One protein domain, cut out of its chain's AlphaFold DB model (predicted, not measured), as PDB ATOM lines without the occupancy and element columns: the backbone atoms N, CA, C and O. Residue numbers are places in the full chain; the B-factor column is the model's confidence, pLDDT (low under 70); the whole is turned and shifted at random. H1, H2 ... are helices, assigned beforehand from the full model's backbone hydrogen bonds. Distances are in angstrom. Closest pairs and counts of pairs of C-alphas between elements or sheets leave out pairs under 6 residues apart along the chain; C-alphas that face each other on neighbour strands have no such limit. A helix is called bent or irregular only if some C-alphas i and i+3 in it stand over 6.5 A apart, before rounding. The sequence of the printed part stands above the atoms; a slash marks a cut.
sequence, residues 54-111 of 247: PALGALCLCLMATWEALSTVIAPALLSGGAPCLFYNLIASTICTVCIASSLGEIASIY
ATOM      1  N   PRO A  54     145.437 147.959 195.896       60.16
ATOM      2  CA  PRO A  54     146.160 146.732 196.225       60.16
ATOM      3  C   PRO A  54     145.233 145.522 196.427       60.16
ATOM      4  O   PRO A  54     145.588 144.417 196.022       60.16
ATOM      5  N   ALA A  55     144.032 145.708 196.988       62.16
ATOM      6  CA  ALA A  55     143.056 144.624 197.123       62.16
ATOM      7  C   ALA A  55     142.521 144.159 195.758       62.16
ATOM      8  O   ALA A  55     142.304 142.965 195.555       62.16
ATOM      9  N   LEU A  56     142.359 145.087 194.810       70.62
ATOM     10  CA  LEU A  56     141.987 144.782 193.431       70.62
ATOM     11  C   LEU A  56     143.110 144.022 192.709       70.62
ATOM     12  O   LEU A  56     142.838 143.036 192.034       70.62
ATOM     13  N   GLY A  57     144.370 144.417 192.910       67.56
ATOM     14  CA  GLY A  57     145.528 143.682 192.392       67.56
ATOM     15  C   GLY A  57     145.607 142.250 192.930       67.56
ATOM     16  O   GLY A  57     145.788 141.310 192.157       67.56
ATOM     17  N   ALA A  58     145.396 142.068 194.237       63.69
ATOM     18  CA  ALA A  58     145.344 140.746 194.859       63.69
ATOM     19  C   ALA A  58     144.180 139.896 194.321       63.69
ATOM     20  O   ALA A  58     144.369 138.716 194.038       63.69
ATOM     21  N   LEU A  59     143.002 140.498 194.116       70.06
ATOM     22  CA  LEU A  59     141.852 139.833 193.500       70.06
ATOM     23  C   LEU A  59     142.159 139.359 192.077       70.06
ATOM     24  O   LEU A  59     141.893 138.205 191.755       70.06
ATOM     25  N   CYS A  60     142.751 140.215 191.245       75.25
ATOM     26  CA  CYS A  60     143.132 139.856 189.879       75.25
ATOM     27  C   CYS A  60     144.158 138.713 189.852       75.25
ATOM     28  O   CYS A  60     144.035 137.799 189.039       75.25
ATOM     29  N   LEU A  61     145.145 138.739 190.754       68.94
ATOM     30  CA  LEU A  61     146.151 137.684 190.861       68.94
ATOM     31  C   LEU A  61     145.528 136.346 191.283       68.94
ATOM     32  O   LEU A  61     145.812 135.318 190.668       68.94
ATOM     33  N   CYS A  62     144.659 136.364 192.298       72.06
ATOM     34  CA  CYS A  62     143.961 135.166 192.764       72.06
ATOM     35  C   CYS A  62     143.040 134.597 191.677       72.06
ATOM     36  O   CYS A  62     142.989 133.384 191.497       72.06
ATOM     37  N   LEU A  63     142.359 135.463 190.918       74.00
ATOM     38  CA  LEU A  63     141.474 135.053 189.828       74.00
ATOM     39  C   LEU A  63     142.231 134.358 188.688       74.00
ATOM     40  O   LEU A  63     141.700 133.429 188.087       74.00
ATOM     41  N   MET A  64     143.455 134.798 188.379       76.56
ATOM     42  CA  MET A  64     144.223 134.228 187.268       76.56
ATOM     43  C   MET A  64     144.859 132.872 187.577       76.56
ATOM     44  O   MET A  64     145.159 132.145 186.634       76.56
ATOM     45  N   ALA A  65     145.068 132.523 188.853       71.56
ATOM     46  CA  ALA A  65     145.605 131.225 189.283       71.56
ATOM     47  C   ALA A  65     146.783 130.715 188.414       71.56
ATOM     48  O   ALA A  65     146.879 129.534 188.078       71.56
ATOM     49  N   THR A  66     147.689 131.622 188.024       72.81
ATOM     50  CA  THR A  66     148.671 131.388 186.950       72.81
ATOM     51  C   THR A  66     149.603 130.211 187.231       72.81
ATOM     52  O   THR A  66     150.043 129.535 186.304       72.81
ATOM     53  N   TRP A  67     149.902 129.949 188.507       73.12
ATOM     54  CA  TRP A  67     150.734 128.820 188.921       73.12
ATOM     55  C   TRP A  67     150.106 127.466 188.560       73.12
ATOM     56  O   TRP A  67     150.776 126.611 187.978       73.12
ATOM     57  N   GLU A  68     148.810 127.299 188.829       74.25
ATOM     58  CA  GLU A  68     148.073 126.076 188.502       74.25
ATOM     59  C   GLU A  68     148.030 125.864 186.988       74.25
ATOM     60  O   GLU A  68     148.373 124.789 186.490       74.25
ATOM     61  N   ALA A  69     147.723 126.927 186.238       78.56
ATOM     62  CA  ALA A  69     147.723 126.892 184.781       78.56
ATOM     63  C   ALA A  69     149.098 126.500 184.215       78.56
ATOM     64  O   ALA A  69     149.183 125.657 183.324       78.56
ATOM     65  N   LEU A  70     150.189 127.040 184.765       79.81
ATOM     66  CA  LEU A  70     151.538 126.706 184.314       79.81
ATOM     67  C   LEU A  70     151.868 125.224 184.555       79.81
ATOM     68  O   LEU A  70     152.433 124.570 183.679       79.81
ATOM     69  N   SER A  71     151.477 124.676 185.709       81.06
ATOM     70  CA  SER A  71     151.764 123.280 186.064       81.06
ATOM     71  C   SER A  71     151.162 122.270 185.077       81.06
ATOM     72  O   SER A  71     151.797 121.267 184.756       81.06
ATOM     73  N   THR A  72     149.977 122.561 184.532       81.62
ATOM     74  CA  THR A  72     149.282 121.662 183.597       81.62
ATOM     75  C   THR A  72     149.861 121.707 182.184       81.62
ATOM     76  O   THR A  72     149.780 120.720 181.453       81.62
ATOM     77  N   VAL A  73     150.488 122.824 181.799       83.12
ATOM     78  CA  VAL A  73     150.975 123.057 180.430       83.12
ATOM     79  C   VAL A  73     152.447 122.670 180.249       83.12
ATOM     80  O   VAL A  73     152.842 122.304 179.142       83.12
ATOM     81  N   ILE A  74     153.267 122.676 181.308       82.88
ATOM     82  CA  ILE A  74     154.707 122.361 181.201       82.88
ATOM     83  C   ILE A  74     154.949 120.959 180.620       82.88
ATOM     84  O   ILE A  74     155.745 120.813 179.693       82.88
ATOM     85  N   ALA A  75     154.273 119.932 181.139       82.31
ATOM     86  CA  ALA A  75     154.475 118.552 180.695       82.31
ATOM     87  C   ALA A  75     154.172 118.346 179.193       82.31
ATOM     88  O   ALA A  75     155.060 117.881 178.473       82.31
ATOM     89  N   PRO A  76     152.988 118.726 178.667       82.12
ATOM     90  CA  PRO A  76     152.711 118.589 177.237       82.12
ATOM     91  C   PRO A  76     153.582 119.505 176.364       82.12
ATOM     92  O   PRO A  76     153.965 119.104 175.265       82.12
ATOM     93  N   ALA A  77     153.951 120.701 176.837       80.81
ATOM     94  CA  ALA A  77     154.824 121.606 176.087       80.81
ATOM     95  C   ALA A  77     156.237 121.028 175.896       80.81
ATOM     96  O   ALA A  77     156.790 121.093 174.795       80.81
ATOM     97  N   LEU A  78     156.801 120.409 176.939       81.12
ATOM     98  CA  LEU A  78     158.109 119.756 176.860       81.12
ATOM     99  C   LEU A  78     158.093 118.551 175.917       81.12
ATOM    100  O   LEU A  78     159.039 118.381 175.151       81.12
ATOM    101  N   LEU A  79     157.018 117.761 175.934       83.31
ATOM    102  CA  LEU A  79     156.867 116.604 175.048       83.31
ATOM    103  C   LEU A  79     156.726 117.005 173.574       83.31
ATOM    104  O   LEU A  79     157.240 116.308 172.705       83.31
ATOM    105  N   SER A  80     156.038 118.113 173.284       83.12
ATOM    106  CA  SER A  80     155.733 118.506 171.903       83.12
ATOM    107  C   SER A  80     156.776 119.422 171.256       83.12
ATOM    108  O   SER A  80     156.902 119.397 170.035       83.12
ATOM    109  N   GLY A  81     157.469 120.268 172.025       78.38
ATOM    110  CA  GLY A  81     158.337 121.322 171.474       78.38
ATOM    111  C   GLY A  81     159.637 121.566 172.243       78.38
ATOM    112  O   GLY A  81     160.411 122.448 171.867       78.38
ATOM    113  N   GLY A  82     159.890 120.807 173.314       81.75
ATOM    114  CA  GLY A  82     161.064 120.974 174.165       81.75
ATOM    115  C   GLY A  82     161.096 122.301 174.938       81.75
ATOM    116  O   GLY A  82     160.202 123.146 174.852       81.75
ATOM    117  N   ALA A  83     162.164 122.500 175.715       78.94
ATOM    118  CA  ALA A  83     162.348 123.694 176.543       78.94
ATOM    119  C   ALA A  83     162.359 125.038 175.768       78.94
ATOM    120  O   ALA A  83     161.778 126.003 176.273       78.94
ATOM    121  N   PRO A  84     162.934 125.141 174.546       79.75
ATOM    122  CA  PRO A  84     162.941 126.401 173.798       79.75
ATOM    123  C   PRO A  84     161.538 126.888 173.422       79.75
ATOM    124  O   PRO A  84     161.271 128.089 173.465       79.75
ATOM    125  N   CYS A  85     160.622 125.967 173.101       80.81
ATOM    126  CA  CYS A  85     159.241 126.304 172.760       80.81
ATOM    127  C   CYS A  85     158.542 127.039 173.912       80.81
ATOM    128  O   CYS A  85     157.920 128.077 173.689       80.81
ATOM    129  N   LEU A  86     158.715 126.556 175.148       79.94
ATOM    130  CA  LEU A  86     158.129 127.167 176.342       79.94
ATOM    131  C   LEU A  86     158.615 128.615 176.534       79.94
ATOM    132  O   LEU A  86     157.825 129.506 176.842       79.94
ATOM    133  N   PHE A  87     159.910 128.859 176.312       82.00
ATOM    134  CA  PHE A  87     160.526 130.171 176.504       82.00
ATOM    135  C   PHE A  87     160.043 131.205 175.479       82.00
ATOM    136  O   PHE A  87     159.603 132.294 175.853       82.00
ATOM    137  N   TYR A  88     160.076 130.865 174.187       82.81
ATOM    138  CA  TYR A  88     159.622 131.784 173.142       82.81
ATOM    139  C   TYR A  88     158.113 132.031 173.203       82.81
ATOM    140  O   TYR A  88     157.675 133.164 172.996       82.81
ATOM    141  N   ASN A  89     157.321 131.006 173.543       84.50
ATOM    142  CA  ASN A  89     155.878 131.152 173.726       84.50
ATOM    143  C   ASN A  89     155.561 132.127 174.869       84.50
ATOM    144  O   ASN A  89     154.746 133.031 174.697       84.50
ATOM    145  N   LEU A  90     156.278 132.026 175.991       82.69
ATOM    146  CA  LEU A  90     156.098 132.927 177.124       82.69
ATOM    147  C   LEU A  90     156.387 134.392 176.766       82.69
ATOM    148  O   LEU A  90     155.598 135.274 177.112       82.69
ATOM    149  N   ILE A  91     157.492 134.664 176.063       85.94
ATOM    150  CA  ILE A  91     157.852 136.031 175.650       85.94
ATOM    151  C   ILE A  91     156.786 136.595 174.708       85.94
ATOM    152  O   ILE A  91     156.270 137.689 174.944       85.94
ATOM    153  N   ALA A  92     156.417 135.831 173.678       88.62
ATOM    154  CA  ALA A  92     155.408 136.245 172.711       88.62
ATOM    155  C   ALA A  92     154.046 136.502 173.382       88.62
ATOM    156  O   ALA A  92     153.423 137.540 173.150       88.62
ATOM    157  N   SER A  93     153.614 135.601 174.270       87.19
ATOM    158  CA  SER A  93     152.361 135.729 175.019       87.19
ATOM    159  C   SER A  93     152.366 136.948 175.941       87.19
ATOM    160  O   SER A  93     151.359 137.648 176.036       87.19
ATOM    161  N   THR A  94     153.492 137.245 176.596       85.56
ATOM    162  CA  THR A  94     153.606 138.401 177.500       85.56
ATOM    163  C   THR A  94     153.467 139.714 176.734       85.56
ATOM    164  O   THR A  94     152.679 140.570 177.130       85.56
ATOM    165  N   ILE A  95     154.166 139.860 175.605       90.81
ATOM    166  CA  ILE A  95     154.097 141.071 174.773       90.81
ATOM    167  C   ILE A  95     152.675 141.280 174.240       90.81
ATOM    168  O   ILE A  95     152.133 142.382 174.332       90.81
ATOM    169  N   CYS A  96     152.046 140.216 173.732       92.19
ATOM    170  CA  CYS A  96     150.674 140.270 173.234       92.19
ATOM    171  C   CYS A  96     149.686 140.672 174.344       92.19
ATOM    172  O   CYS A  96     148.871 141.574 174.160       92.19
ATOM    173  N   THR A  97     149.816 140.071 175.531       88.00
ATOM    174  CA  THR A  97     148.943 140.364 176.678       88.00
ATOM    175  C   THR A  97     149.103 141.805 177.159       88.00
ATOM    176  O   THR A  97     148.102 142.457 177.444       88.00
ATOM    177  N   VAL A  98     150.330 142.335 177.207       88.56
ATOM    178  CA  VAL A  98     150.579 143.741 177.570       88.56
ATOM    179  C   VAL A  98     149.960 144.689 176.547       88.56
ATOM    180  O   VAL A  98     149.335 145.667 176.937       88.56
ATOM    181  N   CYS A  99     150.065 144.390 175.250       92.06
ATOM    182  CA  CYS A  99     149.431 145.193 174.202       92.06
ATOM    183  C   CYS A  99     147.901 145.245 174.369       92.06
ATOM    184  O   CYS A  99     147.307 146.326 174.370       92.06
ATOM    185  N   ILE A 100     147.271 144.087 174.599       90.81
ATOM    186  CA  ILE A 100     145.827 143.985 174.857       90.81
ATOM    187  C   ILE A 100     145.449 144.754 176.131       90.81
ATOM    188  O   ILE A 100     144.471 145.501 176.129       90.81
ATOM    189  N   ALA A 101     146.227 144.603 177.205       87.38
ATOM    190  CA  ALA A 101     145.987 145.284 178.473       87.38
ATOM    191  C   ALA A 101     146.097 146.810 178.345       87.38
ATOM    192  O   ALA A 101     145.249 147.518 178.882       87.38
ATOM    193  N   SER A 102     147.087 147.313 177.602       88.19
ATOM    194  CA  SER A 102     147.250 148.746 177.334       88.19
ATOM    195  C   SER A 102     146.058 149.311 176.563       88.19
ATOM    196  O   SER A 102     145.468 150.293 177.003       88.19
ATOM    197  N   SER A 103     145.634 148.646 175.482       90.62
ATOM    198  CA  SER A 103     144.471 149.079 174.694       90.62
ATOM    199  C   SER A 103     143.174 149.070 175.515       90.62
ATOM    200  O   SER A 103     142.375 150.005 175.447       90.62
ATOM    201  N   LEU A 104     142.975 148.047 176.354       86.25
ATOM    202  CA  LEU A 104     141.818 147.978 177.247       86.25
ATOM    203  C   LEU A 104     141.870 149.056 178.339       86.25
ATOM    204  O   LEU A 104     140.836 149.601 178.720       86.25
ATOM    205  N   GLY A 105     143.073 149.376 178.821       85.12
ATOM    206  CA  GLY A 105     143.321 150.437 179.792       85.12
ATOM    207  C   GLY A 105     142.952 151.822 179.263       85.12
ATOM    208  O   GLY A 105     142.338 152.601 179.991       85.12
ATOM    209  N   GLU A 106     143.237 152.111 177.990       86.69
ATOM    210  CA  GLU A 106     142.829 153.369 177.352       86.69
ATOM    211  C   GLU A 106     141.301 153.517 177.349       86.69
ATOM    212  O   GLU A 106     140.776 154.539 177.793       86.69
ATOM    213  N   ILE A 107     140.576 152.465 176.960       84.69
ATOM    214  CA  ILE A 107     139.105 152.454 176.951       84.69
ATOM    215  C   ILE A 107     138.542 152.597 178.373       84.69
ATOM    216  O   ILE A 107     137.624 153.388 178.602       84.69
ATOM    217  N   ALA A 108     139.112 151.875 179.343       81.81
ATOM    218  CA  ALA A 108     138.693 151.932 180.742       81.81
ATOM    219  C   ALA A 108     138.911 153.317 181.375       81.81
ATOM    220  O   ALA A 108     138.140 153.715 182.247       81.81
ATOM    221  N   SER A 109     139.920 154.071 180.920       80.81
ATOM    222  CA  SER A 109     140.186 155.436 181.397       80.81
ATOM    223  C   SER A 109     139.153 156.463 180.910       80.81
ATOM    224  O   SER A 109     138.890 157.452 181.598       80.81
ATOM    225  N   ILE A 110     138.554 156.220 179.737       79.69
ATOM    226  CA  ILE A 110     137.536 157.084 179.120       79.69
ATOM    227  C   ILE A 110     136.149 156.766 179.687       79.69
ATOM    228  O   ILE A 110     135.363 157.676 179.942       79.69
ATOM    229  N   TYR A 111     135.857 155.482 179.914       76.62
ATOM    230  CA  TYR A 111     134.560 155.009 180.395       76.62
ATOM    231  C   TYR A 111     134.693 154.314 181.758       76.62
ATOM    232  O   TYR A 111     134.636 153.074 181.809       76.62
TER     233      TYR A 111
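Overview. This is residues 54 to 111 of the 247 residues of the protein "Amino acid permease" of Colletotrichum higginsianum (strain IMI 349063) (UniProt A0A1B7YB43). The model is an open, narrow V of helices: one long arm, H2b, makes the long axis, and a second leg, made of H2a with H1 beyond it, folds back from the bend at residues 81 and 82. The two legs meet near that bend alone, and residues 54 to 72 and 90 to 111 stand free. The printed part has 58 residues with two named helices, H1 then H2, and no named strand; the class is all helix. The whole is loose, with a radius of gyration of the C-alphas of 14.9 A and spans of 45 by 22 by 13 A.

Arrangement. H2, residues 66 to 110, is bent: C-alphas 80 and 83 are 9.6 A apart, though by its hydrogen bonds it was assigned as one helix. Its arms H2a, residues 66 to 80, and H2b, residues 83 to 110, touch, with residues 74 to 78 of H2a and 83 to 86 of H2b alone. Their closest C-alphas, those of Ala 77 and Leu 86, are 6.5 A apart. They run opposite ways at a steep tilt of 39 degrees. H2a is irregular, with C-alphas 72 and 75 6.7 A apart. H1, residues 54 to 64, and H2a meet only through their link; H1 and H2b are apart. Every O i to N i+4 pair is within hydrogen-bond range in H1 and H2b, and 9 of 11 are in H2a.

Along the chain. H2b measures 41.7 A from C-alpha 83 at (162.348, 123.694, 176.543) to C-alpha 110 at (137.536, 157.084, 179.120). H2a measures 21.0 A, and H1 measures 15.5 A from C-alpha 54 at (146.160, 146.732, 196.225).

Size, cuts and confidence. The C-alphas farthest apart, those of Leu 79 and Ile 110, are 45.0 A apart. The printed part has no cut, and the link from H1 to H2 is tight. The mean pLDDT of the printed part is 80.4; residues 54 to 55, 57 to 58 and 61 are under 70.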